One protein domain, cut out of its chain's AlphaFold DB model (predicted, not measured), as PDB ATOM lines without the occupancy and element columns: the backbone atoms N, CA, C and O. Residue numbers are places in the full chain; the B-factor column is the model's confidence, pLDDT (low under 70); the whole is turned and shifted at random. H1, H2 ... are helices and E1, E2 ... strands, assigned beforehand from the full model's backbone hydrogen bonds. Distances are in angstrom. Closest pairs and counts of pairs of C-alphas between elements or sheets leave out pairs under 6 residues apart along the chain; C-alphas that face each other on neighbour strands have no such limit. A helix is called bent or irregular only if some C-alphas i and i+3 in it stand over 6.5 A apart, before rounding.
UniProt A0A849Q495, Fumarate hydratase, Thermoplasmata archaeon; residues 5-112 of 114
ATOM      1  N   GLU A   5     -27.188  39.277  -5.728       97.50
ATOM      2  CA  GLU A   5     -26.674  39.229  -7.102       97.50
ATOM      3  C   GLU A   5     -25.828  37.979  -7.417       97.50
ATOM      4  O   GLU A   5     -26.089  37.334  -8.434       97.50
ATOM      5  N   PRO A   6     -24.891  37.530  -6.549       98.00
ATOM      6  CA  PRO A   6     -24.090  36.340  -6.838       98.00
ATOM      7  C   PRO A   6     -24.929  35.063  -6.962       98.00
ATOM      8  O   PRO A   6     -24.587  34.157  -7.721       98.00
ATOM      9  N   GLN A   7     -26.014  34.950  -6.191       98.12
ATOM     10  CA  GLN A   7     -26.918  33.801  -6.268       98.12
ATOM     11  C   GLN A   7     -27.837  33.922  -7.483       98.12
ATOM     12  O   GLN A   7     -28.091  32.931  -8.162       98.12
ATOM     13  N   PHE A   8     -28.294  35.140  -7.777       97.50
ATOM     14  CA  PHE A   8     -29.155  35.437  -8.914       97.50
ATOM     15  C   PHE A   8     -28.475  35.098 -10.248       97.50
ATOM     16  O   PHE A   8     -29.036  34.349 -11.050       97.50
ATOM     17  N   LEU A   9     -27.229  35.548 -10.433       97.94
ATOM     18  CA  LEU A   9     -26.391  35.231 -11.595       97.94
ATOM     19  C   LEU A   9     -26.293  33.721 -11.837       97.94
ATOM     20  O   LEU A   9     -26.608  33.244 -12.927       97.94
ATOM     21  N   ARG A  10     -25.920  32.956 -10.803       97.50
ATOM     22  CA  ARG A  10     -25.776  31.494 -10.891       97.50
ATOM     23  C   ARG A  10     -27.096  30.787 -11.156       97.50
ATOM     24  O   ARG A  10     -27.143  29.812 -11.899       97.50
ATOM     25  N   ARG A  11     -28.176  31.258 -10.528       98.19
ATOM     26  CA  ARG A  11     -29.480  30.597 -10.589       98.19
ATOM     27  C   ARG A  11     -30.159  30.775 -11.940       98.19
ATOM     28  O   ARG A  11     -30.774  29.827 -12.422       98.19
ATOM     29  N   PHE A  12     -30.075  31.973 -12.507       97.50
ATOM     30  CA  PHE A  12     -30.826  32.356 -13.702       97.50
ATOM     31  C   PHE A  12     -29.950  32.514 -14.948       97.50
ATOM     32  O   PHE A  12     -30.480  32.778 -16.023       97.50
ATOM     33  N   ASN A  13     -28.631  32.316 -14.826       96.69
ATOM     34  CA  ASN A  13     -27.666  32.417 -15.924       96.69
ATOM     35  C   ASN A  13     -27.747  33.764 -16.670       96.69
ATOM     36  O   ASN A  13     -27.696  33.833 -17.900       96.69
ATOM     37  N   VAL A  14     -27.911  34.848 -15.910       97.12
ATOM     38  CA  VAL A  14     -27.951  36.214 -16.447       97.12
ATOM     39  C   VAL A  14     -26.579  36.579 -17.007       97.12
ATOM     40  O   VAL A  14     -25.561  36.353 -16.360       97.12
ATOM     41  N   ARG A  15     -26.550  37.147 -18.219       97.81
ATOM     42  CA  ARG A  15     -25.307  37.448 -18.958       97.81
ATOM     43  C   ARG A  15     -24.873  38.908 -18.890       97.81
ATOM     44  O   ARG A  15     -23.711  39.205 -19.141       97.81
ATOM     45  N   ALA A  16     -25.781  39.811 -18.551       97.81
ATOM     46  CA  ALA A  16     -25.479  41.224 -18.398       97.81
ATOM     47  C   ALA A  16     -26.341  41.817 -17.287       97.81
ATOM     48  O   ALA A  16     -27.530  41.515 -17.191       97.81
ATOM     49  N   ILE A  17     -25.739  42.677 -16.473       98.00
ATOM     50  CA  ILE A  17     -26.430  43.497 -15.481       98.00
ATOM     51  C   ILE A  17     -26.137  44.955 -15.806       98.00
ATOM     52  O   ILE A  17     -24.984  45.320 -16.020       98.00
ATOM     53  N   ILE A  18     -27.170  45.792 -15.825       96.81
ATOM     54  CA  ILE A  18     -27.047  47.232 -16.062       96.81
ATOM     55  C   ILE A  18     -27.290  47.954 -14.739       96.81
ATOM     56  O   ILE A  18     -28.249  47.653 -14.030       96.81
ATOM     57  N   GLY A  19     -26.440  48.916 -14.391       95.56
ATOM     58  CA  GLY A  19     -26.612  49.661 -13.151       95.56
ATOM     59  C   GLY A  19     -25.664  50.839 -12.989       95.56
ATOM     60  O   GLY A  19     -24.980  51.258 -13.918       95.56
ATOM     61  N   LYS A  20     -25.630  51.378 -11.768       95.00
ATOM     62  CA  LYS A  20     -24.676  52.409 -11.344       95.00
ATOM     63  C   LYS A  20     -23.995  52.017 -10.031       95.00
ATOM     64  O   LYS A  20     -24.592  51.313  -9.220       95.00
ATOM     65  N   GLY A  21     -22.790  52.541  -9.803       92.00
ATOM     66  CA  GLY A  21     -22.062  52.403  -8.533       92.00
ATOM     67  C   GLY A  21     -21.254  51.113  -8.365       92.00
ATOM     68  O   GLY A  21     -20.625  50.945  -7.328       92.00
ATOM     69  N   GLY A  22     -21.248  50.233  -9.369       94.94
ATOM     70  CA  GLY A  22     -20.481  48.992  -9.341       94.94
ATOM     71  C   GLY A  22     -21.128  47.892  -8.506       94.94
ATOM     72  O   GLY A  22     -22.273  48.001  -8.064       94.94
ATOM     73  N   MET A  23     -20.386  46.801  -8.337       97.50
ATOM     74  CA  MET A  23     -20.794  45.618  -7.585       97.50
ATOM     75  C   MET A  23     -19.623  45.116  -6.737       97.50
ATOM     76  O   MET A  23     -18.465  45.387  -7.043       97.50
ATOM     77  N   SER A  24     -19.928  44.396  -5.660       97.00
ATOM     78  CA  SER A  24     -18.920  43.847  -4.748       97.00
ATOM     79  C   SER A  24     -18.135  42.684  -5.362       97.00
ATOM     80  O   SER A  24     -18.615  42.012  -6.279       97.00
ATOM     81  N   ARG A  25     -16.972  42.374  -4.774       97.69
ATOM     82  CA  ARG A  25     -16.105  41.267  -5.203       97.69
ATOM     83  C   ARG A  25     -16.825  39.917  -5.374       97.69
ATOM     84  O   ARG A  25     -16.665  39.314  -6.430       97.69
ATOM     85  N   PRO A  26     -17.709  39.469  -4.454       98.19
ATOM     86  CA  PRO A  26     -18.468  38.230  -4.657       98.19
ATOM     87  C   PRO A  26     -19.331  38.214  -5.927       98.19
ATOM     88  O   PRO A  26     -19.585  37.148  -6.489       98.19
ATOM     89  N   THR A  27     -19.807  39.379  -6.371       98.12
ATOM     90  CA  THR A  27     -20.565  39.518  -7.618       98.12
ATOM     91  C   THR A  27     -19.633  39.487  -8.825       98.12
ATOM     92  O   THR A  27     -19.967  38.829  -9.802       98.12
ATOM     93  N   VAL A  28     -18.463  40.133  -8.751       98.25
ATOM     94  CA  VAL A  28     -17.420  40.069  -9.795       98.25
ATOM     95  C   VAL A  28     -16.993  38.619 -10.036       98.25
ATOM     96  O   VAL A  28     -16.983  38.157 -11.174       98.25
ATOM     97  N   ASP A  29     -16.721  37.872  -8.966       98.38
ATOM     98  CA  ASP A  29     -16.317  36.466  -9.063       98.38
ATOM     99  C   ASP A  29     -17.443  35.603  -9.669       98.38
ATOM    100  O   ASP A  29     -17.194  34.754 -10.525       98.38
ATOM    101  N   ALA A  30     -18.704  35.856  -9.291       98.25
ATOM    102  CA  ALA A  30     -19.855  35.180  -9.895       98.25
ATOM    103  C   ALA A  30     -20.052  35.556 -11.375       98.25
ATOM    104  O   ALA A  30     -20.442  34.710 -12.177       98.25
ATOM    105  N   MET A  31     -19.775  36.805 -11.764       98.44
ATOM    106  CA  MET A  31     -19.802  37.229 -13.166       98.44
ATOM    107  C   MET A  31     -18.728  36.505 -13.980       98.44
ATOM    108  O   MET A  31     -19.029  36.027 -15.071       98.44
ATOM    109  N   GLN A  32     -17.517  36.347 -13.442       98.50
ATOM    110  CA  GLN A  32     -16.449  35.577 -14.081       98.50
ATOM    111  C   GLN A  32     -16.830  34.097 -14.248       98.50
ATOM    112  O   GLN A  32     -16.665  33.537 -15.330       98.50
ATOM    113  N   GLU A  33     -17.385  33.475 -13.204       98.12
ATOM    114  CA  GLU A  33     -17.864  32.084 -13.222       98.12
ATOM    115  C   GLU A  33     -18.942  31.865 -14.297       98.12
ATOM    116  O   GLU A  33     -18.896  30.894 -15.052       98.12
ATOM    117  N   MET A  34     -19.901  32.792 -14.387       98.00
ATOM    118  CA  MET A  34     -21.065  32.670 -15.267       98.00
ATOM    119  C   MET A  34     -20.855  33.285 -16.656       98.00
ATOM    120  O   MET A  34     -21.736  33.172 -17.509       98.00
ATOM    121  N   GLY A  35     -19.720  33.938 -16.916       98.06
ATOM    122  CA  GLY A  35     -19.450  34.664 -18.160       98.06
ATOM    123  C   GLY A  35     -20.343  35.897 -18.368       98.06
ATOM    124  O   GLY A  35     -20.783  36.155 -19.492       98.06
ATOM    125  N   ALA A  36     -20.663  36.614 -17.292       98.62
ATOM    126  CA  ALA A  36     -21.516  37.796 -17.296       98.62
ATOM    127  C   ALA A  36     -20.710  39.104 -17.243       98.62
ATOM    128  O   ALA A  36     -19.546  39.111 -16.852       98.62
ATOM    129  N   VAL A  37     -21.342  40.217 -17.620       98.69
ATOM    130  CA  VAL A  37     -20.748  41.564 -17.566       98.69
ATOM    131  C   VAL A  37     -21.610  42.537 -16.764       98.69
ATOM    132  O   VAL A  37     -22.835  42.402 -16.710       98.69
ATOM    133  N   TYR A  38     -20.982  43.560 -16.186       98.62
ATOM    134  CA  TYR A  38     -21.674  44.722 -15.633       98.62
ATOM    135  C   TYR A  38     -21.501  45.933 -16.546       98.62
ATOM    136  O   TYR A  38     -20.385  46.391 -16.814       98.62
ATOM    137  N   LEU A  39     -22.628  46.482 -16.972       97.88
ATOM    138  CA  LEU A  39     -22.724  47.665 -17.806       97.88
ATOM    139  C   LEU A  39     -23.081  48.861 -16.920       97.88
ATOM    140  O   LEU A  39     -24.204  48.990 -16.424       97.88
ATOM    141  N   ALA A  40     -22.109  49.741 -16.702       96.69
ATOM    142  CA  ALA A  40     -22.337  50.988 -15.997       96.69
ATOM    143  C   ALA A  40     -23.073  51.968 -16.918       96.69
ATOM    144  O   ALA A  40     -22.550  52.341 -17.972       96.69
ATOM    145  N   ILE A  41     -24.264  52.403 -16.507       94.69
ATOM    146  CA  ILE A  41     -25.044  53.438 -17.193       94.69
ATOM    147  C   ILE A  41     -24.905  54.783 -16.475       94.69
ATOM    148  O   ILE A  41     -24.843  54.859 -15.243       94.69
ATOM    149  N   THR A  42     -24.863  55.872 -17.242       89.94
ATOM    150  CA  THR A  42     -24.738  57.228 -16.696       89.94
ATOM    151  C   THR A  42     -25.980  57.618 -15.892       89.94
ATOM    152  O   THR A  42     -27.076  57.800 -16.426       89.94
ATOM    153  N   GLY A  43     -25.809  57.784 -14.579       86.19
ATOM    154  CA  GLY A  43     -26.871  58.259 -13.695       86.19
ATOM    155  C   GLY A  43     -27.356  59.665 -14.067       86.19
ATOM    156  O   GLY A  43     -26.582  60.501 -14.517       86.19
ATOM    157  N   GLY A  44     -28.652  59.931 -13.873       86.88
ATOM    158  CA  GLY A  44     -29.268  61.228 -14.190       86.88
ATOM    159  C   GLY A  44     -29.652  61.414 -15.664       86.88
ATOM    160  O   GLY A  44     -30.391  62.338 -15.979       86.88
ATOM    161  N   ALA A  45     -29.242  60.502 -16.551       88.00
ATOM    162  CA  ALA A  45     -29.556  60.537 -17.979       88.00
ATOM    163  C   ALA A  45     -30.671  59.551 -18.387       88.00
ATOM    164  O   ALA A  45     -30.757  59.157 -19.547       88.00
ATOM    165  N   ALA A  46     -31.547  59.156 -17.453       86.38
ATOM    166  CA  ALA A  46     -32.569  58.130 -17.695       86.38
ATOM    167  C   ALA A  46     -33.493  58.467 -18.878       86.38
ATOM    168  O   ALA A  46     -33.809  57.589 -19.669       86.38
ATOM    169  N   VAL A  47     -33.869  59.741 -19.047       89.69
ATOM    170  CA  VAL A  47     -34.706  60.194 -20.175       89.69
ATOM    171  C   VAL A  47     -33.989  60.043 -21.519       89.69
ATOM    172  O   VAL A  47     -34.634  59.767 -22.525       89.69
ATOM    173  N   VAL A  48     -32.666  60.223 -21.549       90.19
ATOM    174  CA  VAL A  48     -31.867  60.028 -22.766       90.19
ATOM    175  C   VAL A  48     -31.786  58.541 -23.086       90.19
ATOM    176  O   VAL A  48     -32.126  58.159 -24.199       90.19
ATOM    177  N   ALA A  49     -31.443  57.712 -22.096       90.69
ATOM    178  CA  ALA A  49     -31.379  56.263 -22.265       90.69
ATOM    179  C   ALA A  49     -32.733  55.668 -22.685       90.69
ATOM    180  O   ALA A  49     -32.787  54.821 -23.568       90.69
ATOM    181  N   ALA A  50     -33.844  56.160 -22.124       91.00
ATOM    182  CA  ALA A  50     -35.193  55.700 -22.447       91.00
ATOM    183  C   ALA A  50     -35.580  55.902 -23.922       91.00
ATOM    184  O   ALA A  50     -36.465  55.204 -24.403       91.00
ATOM    185  N   ARG A  51     -34.912  56.799 -24.666       93.19
ATOM    186  CA  ARG A  51     -35.115  56.931 -26.123       93.19
ATOM    187  C   ARG A  51     -34.665  55.696 -26.896       93.19
ATOM    188  O   ARG A  51     -35.154  55.473 -27.994       93.19
ATOM    189  N   GLY A  52     -33.748  54.923 -26.321       94.50
ATOM    190  CA  GLY A  52     -33.297  53.651 -26.867       94.50
ATOM    191  C   GLY A  52     -34.247  52.486 -26.594       94.50
ATOM    192  O   GLY A  52     -33.983  51.394 -27.082       94.50
ATOM    193  N   VAL A  53     -35.325  52.689 -25.825       95.94
ATOM    194  CA  VAL A  53     -36.386  51.691 -25.628       95.94
ATOM    195  C   VAL A  53     -37.414  51.858 -26.741       95.94
ATOM    196  O   VAL A  53     -38.087  52.885 -26.820       95.94
ATOM    197  N   SER A  54     -37.534  50.852 -27.600       96.38
ATOM    198  CA  SER A  54     -38.454  50.865 -28.738       96.38
ATOM    199  C   SER A  54     -39.856  50.393 -28.350       96.38
ATOM    200  O   SER A  54     -40.842  50.910 -28.876       96.38
ATOM    201  N   GLU A  55     -39.965  49.447 -27.412       97.62
ATOM    202  CA  GLU A  55     -41.250  48.869 -27.020       97.62
ATOM    203  C   GLU A  55     -41.265  48.364 -25.572       97.62
ATOM    204  O   GLU A  55     -40.286  47.818 -25.059       97.62
ATOM    205  N   VAL A  56     -42.424  48.486 -24.923       97.44
ATOM    206  CA  VAL A  56     -42.735  47.786 -23.673       97.44
ATOM    207  C   VAL A  56     -43.526  46.525 -24.014       97.44
ATOM    208  O   VAL A  56     -44.706  46.603 -24.347       97.44
ATOM    209  N   LYS A  57     -42.891  45.356 -23.911       98.31
ATOM    210  CA  LYS A  57     -43.509  44.057 -24.231       98.31
ATOM    211  C   LYS A  57     -44.444  43.549 -23.142       98.31
ATOM    212  O   LYS A  57     -45.332  42.746 -23.416       98.31
ATOM    213  N   GLY A  58     -44.230  43.977 -21.902       98.44
ATOM    214  CA  GLY A  58     -45.042  43.538 -20.780       98.44
ATOM    215  C   GLY A  58     -44.559  44.073 -19.442       98.44
ATOM    216  O   GLY A  58     -43.484  44.662 -19.327       98.44
ATOM    217  N   VAL A  59     -45.380  43.842 -18.424       98.31
ATOM    218  CA  VAL A  59     -45.089  44.179 -17.033       98.31
ATOM    219  C   VAL A  59     -45.584  43.059 -16.128       98.31
ATOM    220  O   VAL A  59     -46.678  42.523 -16.319       98.31
ATOM    221  N   HIS A  60     -44.772  42.711 -15.137       98.44
ATOM    222  CA  HIS A  60     -45.107  41.762 -14.084       98.44
ATOM    223  C   HIS A  60     -44.994  42.443 -12.719       98.44
ATOM    224  O   HIS A  60     -44.183  43.351 -12.538       98.44
ATOM    225  N   TRP A  61     -45.792  41.975 -11.760       98.19
ATOM    226  CA  TRP A  61     -45.800  42.461 -10.375       98.19
ATOM    227  C   TRP A  61     -46.088  43.962 -10.231       98.19
ATOM    228  O   TRP A  61     -45.458  44.668  -9.441       98.19
ATOM    229  N   LEU A  62     -47.040  44.473 -11.018       97.75
ATOM    230  CA  LEU A  62     -47.404  45.893 -11.021       97.75
ATOM    231  C   LEU A  62     -47.941  46.373  -9.659       97.75
ATOM    232  O   LEU A  62     -47.853  47.558  -9.344       97.75
ATOM    233  N   GLU A  63     -48.446  45.461  -8.829       97.94
ATOM    234  CA  GLU A  63     -48.849  45.718  -7.446       97.94
ATOM    235  C   GLU A  63     -47.704  46.212  -6.548       97.94
ATOM    236  O   GLU A  63     -47.973  46.871  -5.546       97.94
ATOM    237  N   MET A  64     -46.440  45.959  -6.918       97.38
ATOM    238  CA  MET A  64     -45.269  46.516  -6.226       97.38
ATOM    239  C   MET A  64     -45.034  48.003  -6.548       97.38
ATOM    240  O   MET A  64     -44.200  48.654  -5.921       97.38
ATOM    241  N   GLY A  65     -45.797  48.564  -7.491       97.94
ATOM    242  CA  GLY A  65     -45.694  49.943  -7.953       97.94
ATOM    243  C   GLY A  65     -44.845  50.086  -9.216       97.94
ATOM    244  O   GLY A  65     -43.959  49.283  -9.497       97.94
ATOM    245  N   MET A  66     -45.103  51.160  -9.973       97.31
ATOM    246  CA  MET A  66     -44.429  51.462 -11.246       97.31
ATOM    247  C   MET A  66     -42.890  51.279 -11.225       97.31
ATOM    248  O   MET A  66     -42.393  50.662 -12.168       97.31
ATOM    249  N   PRO A  67     -42.129  51.774 -10.222       96.50
ATOM    250  CA  PRO A  67     -40.664  51.694 -10.254       96.50
ATOM    251  C   PRO A  67     -40.080  50.323  -9.876       96.50
ATOM    252  O   PRO A  67     -38.951  50.048 -10.266       96.50
ATOM    253  N   GLU A  68     -40.817  49.483  -9.141       97.56
ATOM    254  CA  GLU A  68     -40.332  48.180  -8.639       97.56
ATOM    255  C   GLU A  68     -40.907  46.985  -9.420       97.56
ATOM    256  O   GLU A  68     -40.492  45.841  -9.231       97.56
ATOM    257  N   ALA A  69     -41.875  47.232 -10.308       98.12
ATOM    258  CA  ALA A  69     -42.416  46.217 -11.200       98.12
ATOM    259  C   ALA A  69     -41.346  45.702 -12.182       98.12
ATOM    260  O   ALA A  69     -40.450  46.434 -12.610       98.12
ATOM    261  N   MET A  70     -41.466  44.440 -12.594       97.81
ATOM    262  CA  MET A  70     -40.565  43.849 -13.580       97.81
ATOM    263  C   MET A  70     -41.071  44.158 -14.990       97.81
ATOM    264  O   MET A  70     -42.039  43.562 -15.466       97.81
ATOM    265  N   TRP A  71     -40.399  45.092 -15.657       97.94
ATOM    266  CA  TRP A  71     -40.704  45.502 -17.025       97.94
ATOM    267  C   TRP A  71     -39.928  44.667 -18.045       97.94
ATOM    268  O   TRP A  71     -38.718  44.485 -17.921       97.94
ATOM    269  N   VAL A  72     -40.625  44.198 -19.081       98.12
ATOM    270  CA  VAL A  72     -40.015  43.545 -20.243       98.12
ATOM    271  C   VAL A  72     -39.936  44.575 -21.361       98.12
ATOM    272  O   VAL A  72     -40.962  45.012 -21.883       98.12
ATOM    273  N   LEU A  73     -38.717  44.986 -21.696       97.31
ATOM    274  CA  LEU A  73     -38.440  46.074 -22.630       97.31
ATOM    275  C   LEU A  73     -37.694  45.543 -23.855       97.31
ATOM    276  O   LEU A  73     -36.820  44.687 -23.726       97.31
ATOM    277  N   GLU A  74     -38.020  46.080 -25.026       97.50
ATOM    278  CA  GLU A  74     -37.204  45.950 -26.232       97.50
ATOM    279  C   GLU A  74     -36.379  47.228 -26.413       97.50
ATOM    280  O   GLU A  74     -36.902  48.339 -26.295       97.50
ATOM    281  N   GLY A  75     -35.074  47.064 -26.638       94.44
ATOM    282  CA  GLY A  75     -34.137  48.163 -26.843       94.44
ATOM    283  C   GLY A  75     -33.443  48.049 -28.194       94.44
ATOM    284  O   GLY A  75     -33.095  46.945 -28.604       94.44
ATOM    285  N   ASP A  76     -33.238  49.187 -28.851       92.19
ATOM    286  CA  ASP A  76     -32.505  49.295 -30.123       92.19
ATOM    287  C   ASP A  76     -31.143  49.969 -29.884       92.19
ATOM    288  O   ASP A  76     -30.091  49.360 -30.058       92.19
ATOM    289  N   ASP A  77     -31.163  51.181 -29.320       93.12
ATOM    290  CA  ASP A  77     -29.968  51.959 -28.952       93.12
ATOM    291  C   ASP A  77     -30.016  52.378 -27.471       93.12
ATOM    292  O   ASP A  77     -29.950  53.553 -27.099       93.12
ATOM    293  N   PHE A  78     -30.251  51.400 -26.588       93.38
ATOM    294  CA  PHE A  78     -30.352  51.639 -25.148       93.38
ATOM    295  C   PHE A  78     -28.962  51.867 -24.536       93.38
ATOM    296  O   PHE A  78     -28.171  50.937 -24.389       93.38
ATOM    297  N   GLY A  79     -28.665  53.110 -24.148       89.31
ATOM    298  CA  GLY A  79     -27.359  53.489 -23.613       89.31
ATOM    299  C   GLY A  79     -27.131  55.006 -23.581       89.31
ATOM    300  O   GLY A  79     -28.100  55.767 -23.487       89.31
ATOM    301  N   PRO A  80     -25.865  55.468 -23.629       91.56
ATOM    302  CA  PRO A  80     -24.623  54.686 -23.700       91.56
ATOM    303  C   PRO A  80     -24.276  53.989 -22.376       91.56
ATOM    304  O   PRO A  80     -24.720  54.400 -21.301       91.56
ATOM    305  N   MET A  81     -23.452  52.942 -22.453       93.94
ATOM    306  CA  MET A  81     -22.961  52.201 -21.288       93.94
ATOM    307  C   MET A  81     -21.481  51.861 -21.427       93.94
ATOM    308  O   MET A  81     -20.975  51.679 -22.534       93.94
ATOM    309  N   THR A  82     -20.811  51.704 -20.290       96.00
ATOM    310  CA  THR A  82     -19.423  51.238 -20.215       96.00
ATOM    311  C   THR A  82     -19.393  49.842 -19.612       96.00
ATOM    312  O   THR A  82     -20.000  49.619 -18.563       96.00
ATOM    313  N   VAL A  83     -18.649  48.908 -20.212       98.06
ATOM    314  CA  VAL A  83     -18.314  47.638 -19.546       98.06
ATOM    315  C   VAL A  83     -17.379  47.962 -18.384       98.06
ATOM    316  O   VAL A  83     -16.193  48.209 -18.583       98.06
ATOM    317  N   ALA A  84     -17.934  48.039 -17.176       98.25
ATOM    318  CA  ALA A  84     -17.186  48.430 -15.984       98.25
ATOM    319  C   ALA A  84     -16.772  47.226 -15.130       98.25
ATOM    320  O   ALA A  84     -15.879  47.358 -14.298       98.25
ATOM    321  N   ILE A  85     -17.394  46.063 -15.342       98.69
ATOM    322  CA  ILE A  85     -16.919  44.769 -14.840       98.69
ATOM    323  C   ILE A  85     -17.049  43.776 -15.991       98.69
ATOM    324  O   ILE A  85     -18.125  43.677 -16.594       98.69
ATOM    325  N   ASP A  86     -15.964  43.089 -16.326       98.50
ATOM    326  CA  ASP A  86     -15.939  42.127 -17.426       98.50
ATOM    327  C   ASP A  86     -16.117  40.676 -16.949       98.50
ATOM    328  O   ASP A  86     -16.112  40.367 -15.757       98.50
ATOM    329  N   ALA A  87     -16.253  39.764 -17.911       98.38
ATOM    330  CA  ALA A  87     -16.386  38.330 -17.661       98.38
ATOM    331  C   ALA A  87     -15.057  37.643 -17.277       98.38
ATOM    332  O   ALA A  87     -14.990  36.417 -17.203       98.38
ATOM    333  N   HIS A  88     -13.985  38.408 -17.063       98.38
ATOM    334  CA  HIS A  88     -12.650  37.913 -16.726       98.38
ATOM    335  C   HIS A  88     -12.252  38.244 -15.283       98.38
ATOM    336  O   HIS A  88     -11.138  37.926 -14.869       98.38
ATOM    337  N   GLY A  89     -13.171  38.829 -14.508       97.88
ATOM    338  CA  GLY A  89     -12.953  39.179 -13.108       97.88
ATOM    339  C   GLY A  89     -12.295  40.546 -12.913       97.88
ATOM    340  O   GLY A  89     -11.845  40.840 -11.801       97.88
ATOM    341  N   ASN A  90     -12.233  41.376 -13.961       98.38
ATOM    342  CA  ASN A  90     -11.743  42.746 -13.862       98.38
ATOM    343  C   ASN A  90     -12.886  43.691 -13.489       98.38
ATOM    344  O   ASN A  90     -13.977  43.614 -14.052       98.38
ATOM    345  N   SER A  91     -12.609  44.631 -12.585       98.44
ATOM    346  CA  SER A  91     -13.538  45.682 -12.170       98.44
ATOM    347  C   SER A  91     -12.855  47.044 -12.249       98.44
ATOM    348  O   SER A  91     -11.843  47.285 -11.588       98.44
ATOM    349  N   LEU A  92     -13.429  47.957 -13.035       97.81
ATOM    350  CA  LEU A  92     -12.987  49.349 -13.110       97.81
ATOM    351  C   LEU A  92     -13.105  50.035 -11.742       97.81
ATOM    352  O   LEU A  92     -12.250  50.838 -11.387       97.81
ATOM    353  N   PHE A  93     -14.135  49.694 -10.963       97.12
ATOM    354  CA  PHE A  93     -14.347  50.251  -9.626       97.12
ATOM    355  C   PHE A  93     -13.229  49.833  -8.666       97.12
ATOM    356  O   PHE A  93     -12.638  50.695  -8.029       97.12
ATOM    357  N   GLU A  94     -12.861  48.546  -8.644       97.12
ATOM    358  CA  GLU A  94     -11.762  48.053  -7.795       97.12
ATOM    359  C   GLU A  94     -10.417  48.683  -8.188       97.12
ATOM    360  O   GLU A  94      -9.623  49.059  -7.326       97.12
ATOM    361  N   ALA A  95     -10.165  48.838  -9.494       97.00
ATOM    362  CA  ALA A  95      -8.940  49.462  -9.990       97.00
ATOM    363  C   ALA A  95      -8.822  50.935  -9.559       97.00
ATOM    364  O   ALA A  95      -7.748  51.364  -9.123       97.00
ATOM    365  N   ILE A  96      -9.921  51.690  -9.655       96.81
ATOM    366  CA  ILE A  96      -9.974  53.097  -9.249       96.81
ATOM    367  C   ILE A  96      -9.898  53.235  -7.731       96.81
ATOM    368  O   ILE A  96      -9.134  54.073  -7.260       96.81
ATOM    369  N   ASP A  97     -10.602  52.406  -6.958       96.25
ATOM    370  CA  ASP A  97     -10.537  52.445  -5.492       96.25
ATOM    371  C   ASP A  97      -9.097  52.226  -5.003       96.25
ATOM    372  O   ASP A  97      -8.585  53.004  -4.197       96.25
ATOM    373  N   ALA A  98      -8.384  51.256  -5.584       96.62
ATOM    374  CA  ALA A  98      -6.977  51.024  -5.274       96.62
ATOM    375  C   ALA A  98      -6.076  52.219  -5.648       96.62
ATOM    376  O   ALA A  98      -5.071  52.478  -4.984       96.62
ATOM    377  N   GLU A  99      -6.385  52.945  -6.724       97.75
ATOM    378  CA  GLU A  99      -5.666  54.169  -7.092       97.75
ATOM    379  C   GLU A  99      -5.960  55.325  -6.137       97.75
ATOM    380  O   GLU A  99      -5.038  56.021  -5.706       97.75
ATOM    381  N   VAL A 100      -7.225  55.495  -5.760       96.94
ATOM    382  CA  VAL A 100      -7.654  56.487  -4.777       96.94
ATOM    383  C   VAL A 100      -6.912  56.256  -3.466       96.94
ATOM    384  O   VAL A 100      -6.264  57.183  -2.983       96.94
ATOM    385  N   GLU A 101      -6.912  55.032  -2.935       97.19
ATOM    386  CA  GLU A 101      -6.214  54.682  -1.691       97.19
ATOM    387  C   GLU A 101      -4.719  55.025  -1.729       97.19
ATOM    388  O   GLU A 101      -4.194  55.591  -0.768       97.19
ATOM    389  N   ARG A 102      -4.037  54.769  -2.856       97.50
ATOM    390  CA  ARG A 102      -2.625  55.158  -3.042       97.50
ATOM    391  C   ARG A 102      -2.421  56.672  -3.018       97.50
ATOM    392  O   ARG A 102      -1.381  57.142  -2.556       97.50
ATOM    393  N   ASN A 103      -3.395  57.436  -3.504       96.88
ATOM    394  CA  ASN A 103      -3.301  58.888  -3.619       96.88
ATOM    395  C   ASN A 103      -3.683  59.623  -2.324       96.88
ATOM    396  O   ASN A 103      -3.143  60.708  -2.073       96.88
ATOM    397  N   VAL A 104      -4.561  59.045  -1.487       97.06
ATOM    398  CA  VAL A 104      -5.071  59.674  -0.251       97.06
ATOM    399  C   VAL A 104      -3.959  60.248   0.640       97.06
ATOM    400  O   VAL A 104      -4.091  61.414   1.018       97.06
ATOM    401  N   PRO A 105      -2.858  59.534   0.963       96.56
ATOM    402  CA  PRO A 105      -1.818  60.073   1.843       96.56
ATOM    403  C   PRO A 105      -1.198  61.369   1.306       96.56
ATOM    404  O   PRO A 105      -1.083  62.353   2.031       96.56
ATOM    405  N   SER A 106      -0.879  61.405   0.007       96.69
ATOM    406  CA  SER A 106      -0.287  62.589  -0.630       96.69
ATOM    407  C   SER A 106      -1.234  63.793  -0.628       96.69
ATOM    408  O   SER A 106      -0.797  64.940  -0.545       96.69
ATOM    409  N   ILE A 107      -2.543  63.542  -0.710       96.19
ATOM    410  CA  ILE A 107      -3.569  64.582  -0.680       96.19
ATOM    411  C   ILE A 107      -3.750  65.098   0.750       96.19
ATOM    412  O   ILE A 107      -3.793  66.310   0.940       96.19
ATOM    413  N   LYS A 108      -3.794  64.212   1.754       96.56
ATOM    414  CA  LYS A 108      -3.867  64.604   3.172       96.56
ATOM    415  C   LYS A 108      -2.709  65.513   3.568       96.56
ATOM    416  O   LYS A 108      -2.955  66.583   4.118       96.56
ATOM    417  N   GLN A 109      -1.493  65.154   3.160       96.50
ATOM    418  CA  GLN A 109      -0.304  65.968   3.393       96.50
ATOM    419  C   GLN A 109      -0.427  67.360   2.750       96.50
ATOM    420  O   GLN A 109      -0.165  68.374   3.391       96.50
ATOM    421  N   LYS A 110      -0.878  67.440   1.486       95.94
ATOM    422  CA  LYS A 110      -1.096  68.724   0.786       95.94
ATOM    423  C   LYS A 110      -2.166  69.599   1.445       95.94
ATOM    424  O   LYS A 110      -2.114  70.818   1.301       95.94
ATOM    425  N   LEU A 111      -3.135  68.988   2.121       96.69
ATOM    426  CA  LEU A 111      -4.225  69.676   2.810       96.69
ATOM    427  C   LEU A 111      -3.916  69.979   4.287       96.69
ATOM    428  O   LEU A 111      -4.732  70.628   4.937       96.69
ATOM    429  N   GLY A 112      -2.769  69.535   4.819       95.75
ATOM    430  CA  GLY A 112      -2.415  69.698   6.234       95.75
ATOM    431  C   GLY A 112      -3.305  68.891   7.186       95.75
ATOM    432  O   GLY A 112      -3.582  69.346   8.292       95.75
TER     433      GLY A 112
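This is residues 5 to 112 of the 114 residues of the protein "Fumarate hydratase" of Thermoplasmata archaeon (UniProt A0A849Q495). A small sheet, E1 E2 E5, forms the middle, with H1 and H2 side by side near one end of it; the hairpin E3 and E4, with short H3 at its foot, reaches away on one side. On the opposite side H4 sticks out as a long arm, residues 95 to 112 standing free. The printed part has 108 residues, with four named helices and five named strands in the order H1 E1 H2 E2 H3 E3 E4 E5 H4, class mixed. The three-stranded sheet, order E1 E2 E5, is mixed; E3 and E4 are antiparallel. The whole is loose, with a radius of gyration of the C-alphas of 17.5 A, and elongated, spanning 55 by 32 by 28 A.

The sheet holds E1, residues 16 to 19, E2, 37 to 41, and E5, 81 to 85. H1 is residues 5 to 12, from C-alpha 5 at (-26.674, 39.229, -7.102); H2 is 25 to 34, 14.1 A; H3 is 46 to 52. E3, 53 to 60, is 17.5 A long and bends by 58 degrees at residue 57; E4, 70 to 75, is 15.4 A. H4, 92 to 111, is 27.3 A, ending at C-alpha 111 at (-4.225, 69.676, 2.810), with a kink of 41 degrees near residue 105; it is only just irregular, C-alphas 102 and 105 being 7.0 A apart.

E1 and E2 are parallel, N 39 and O 17 2.8 A apart; E1, H2, E2 form a strand-helix-strand unit, parallel neighbour strands with a helix between, its crossover right-handed. E2 and E5 are antiparallel, N 40 and O 82 2.8 A apart. H2 only grazes the sheet with residues 27 to 32, and H4 only grazes it with 92 to 94. H1 and H2 touch, closest C-alphas Pro 6 and Thr 27 at 4.8 A, at a shallow tilt of 19 degrees, the same way. In the hairpin E3 and E4, N 57 and O 72 are 2.8 A apart; both strands are apart from E2. In H2 every O i to N i+4 pair is within hydrogen-bond range; in H1 3 of 4, in H4 14 of 16, and in H3 1 of 3, beside 3 of 4 O i to N i+3 pairs.

The C-alphas farthest apart, those of Lys 57 and Gly 112, are 57.2 A apart. The printed part has no cut and no long link. No printed residue is under 70 in pLDDT.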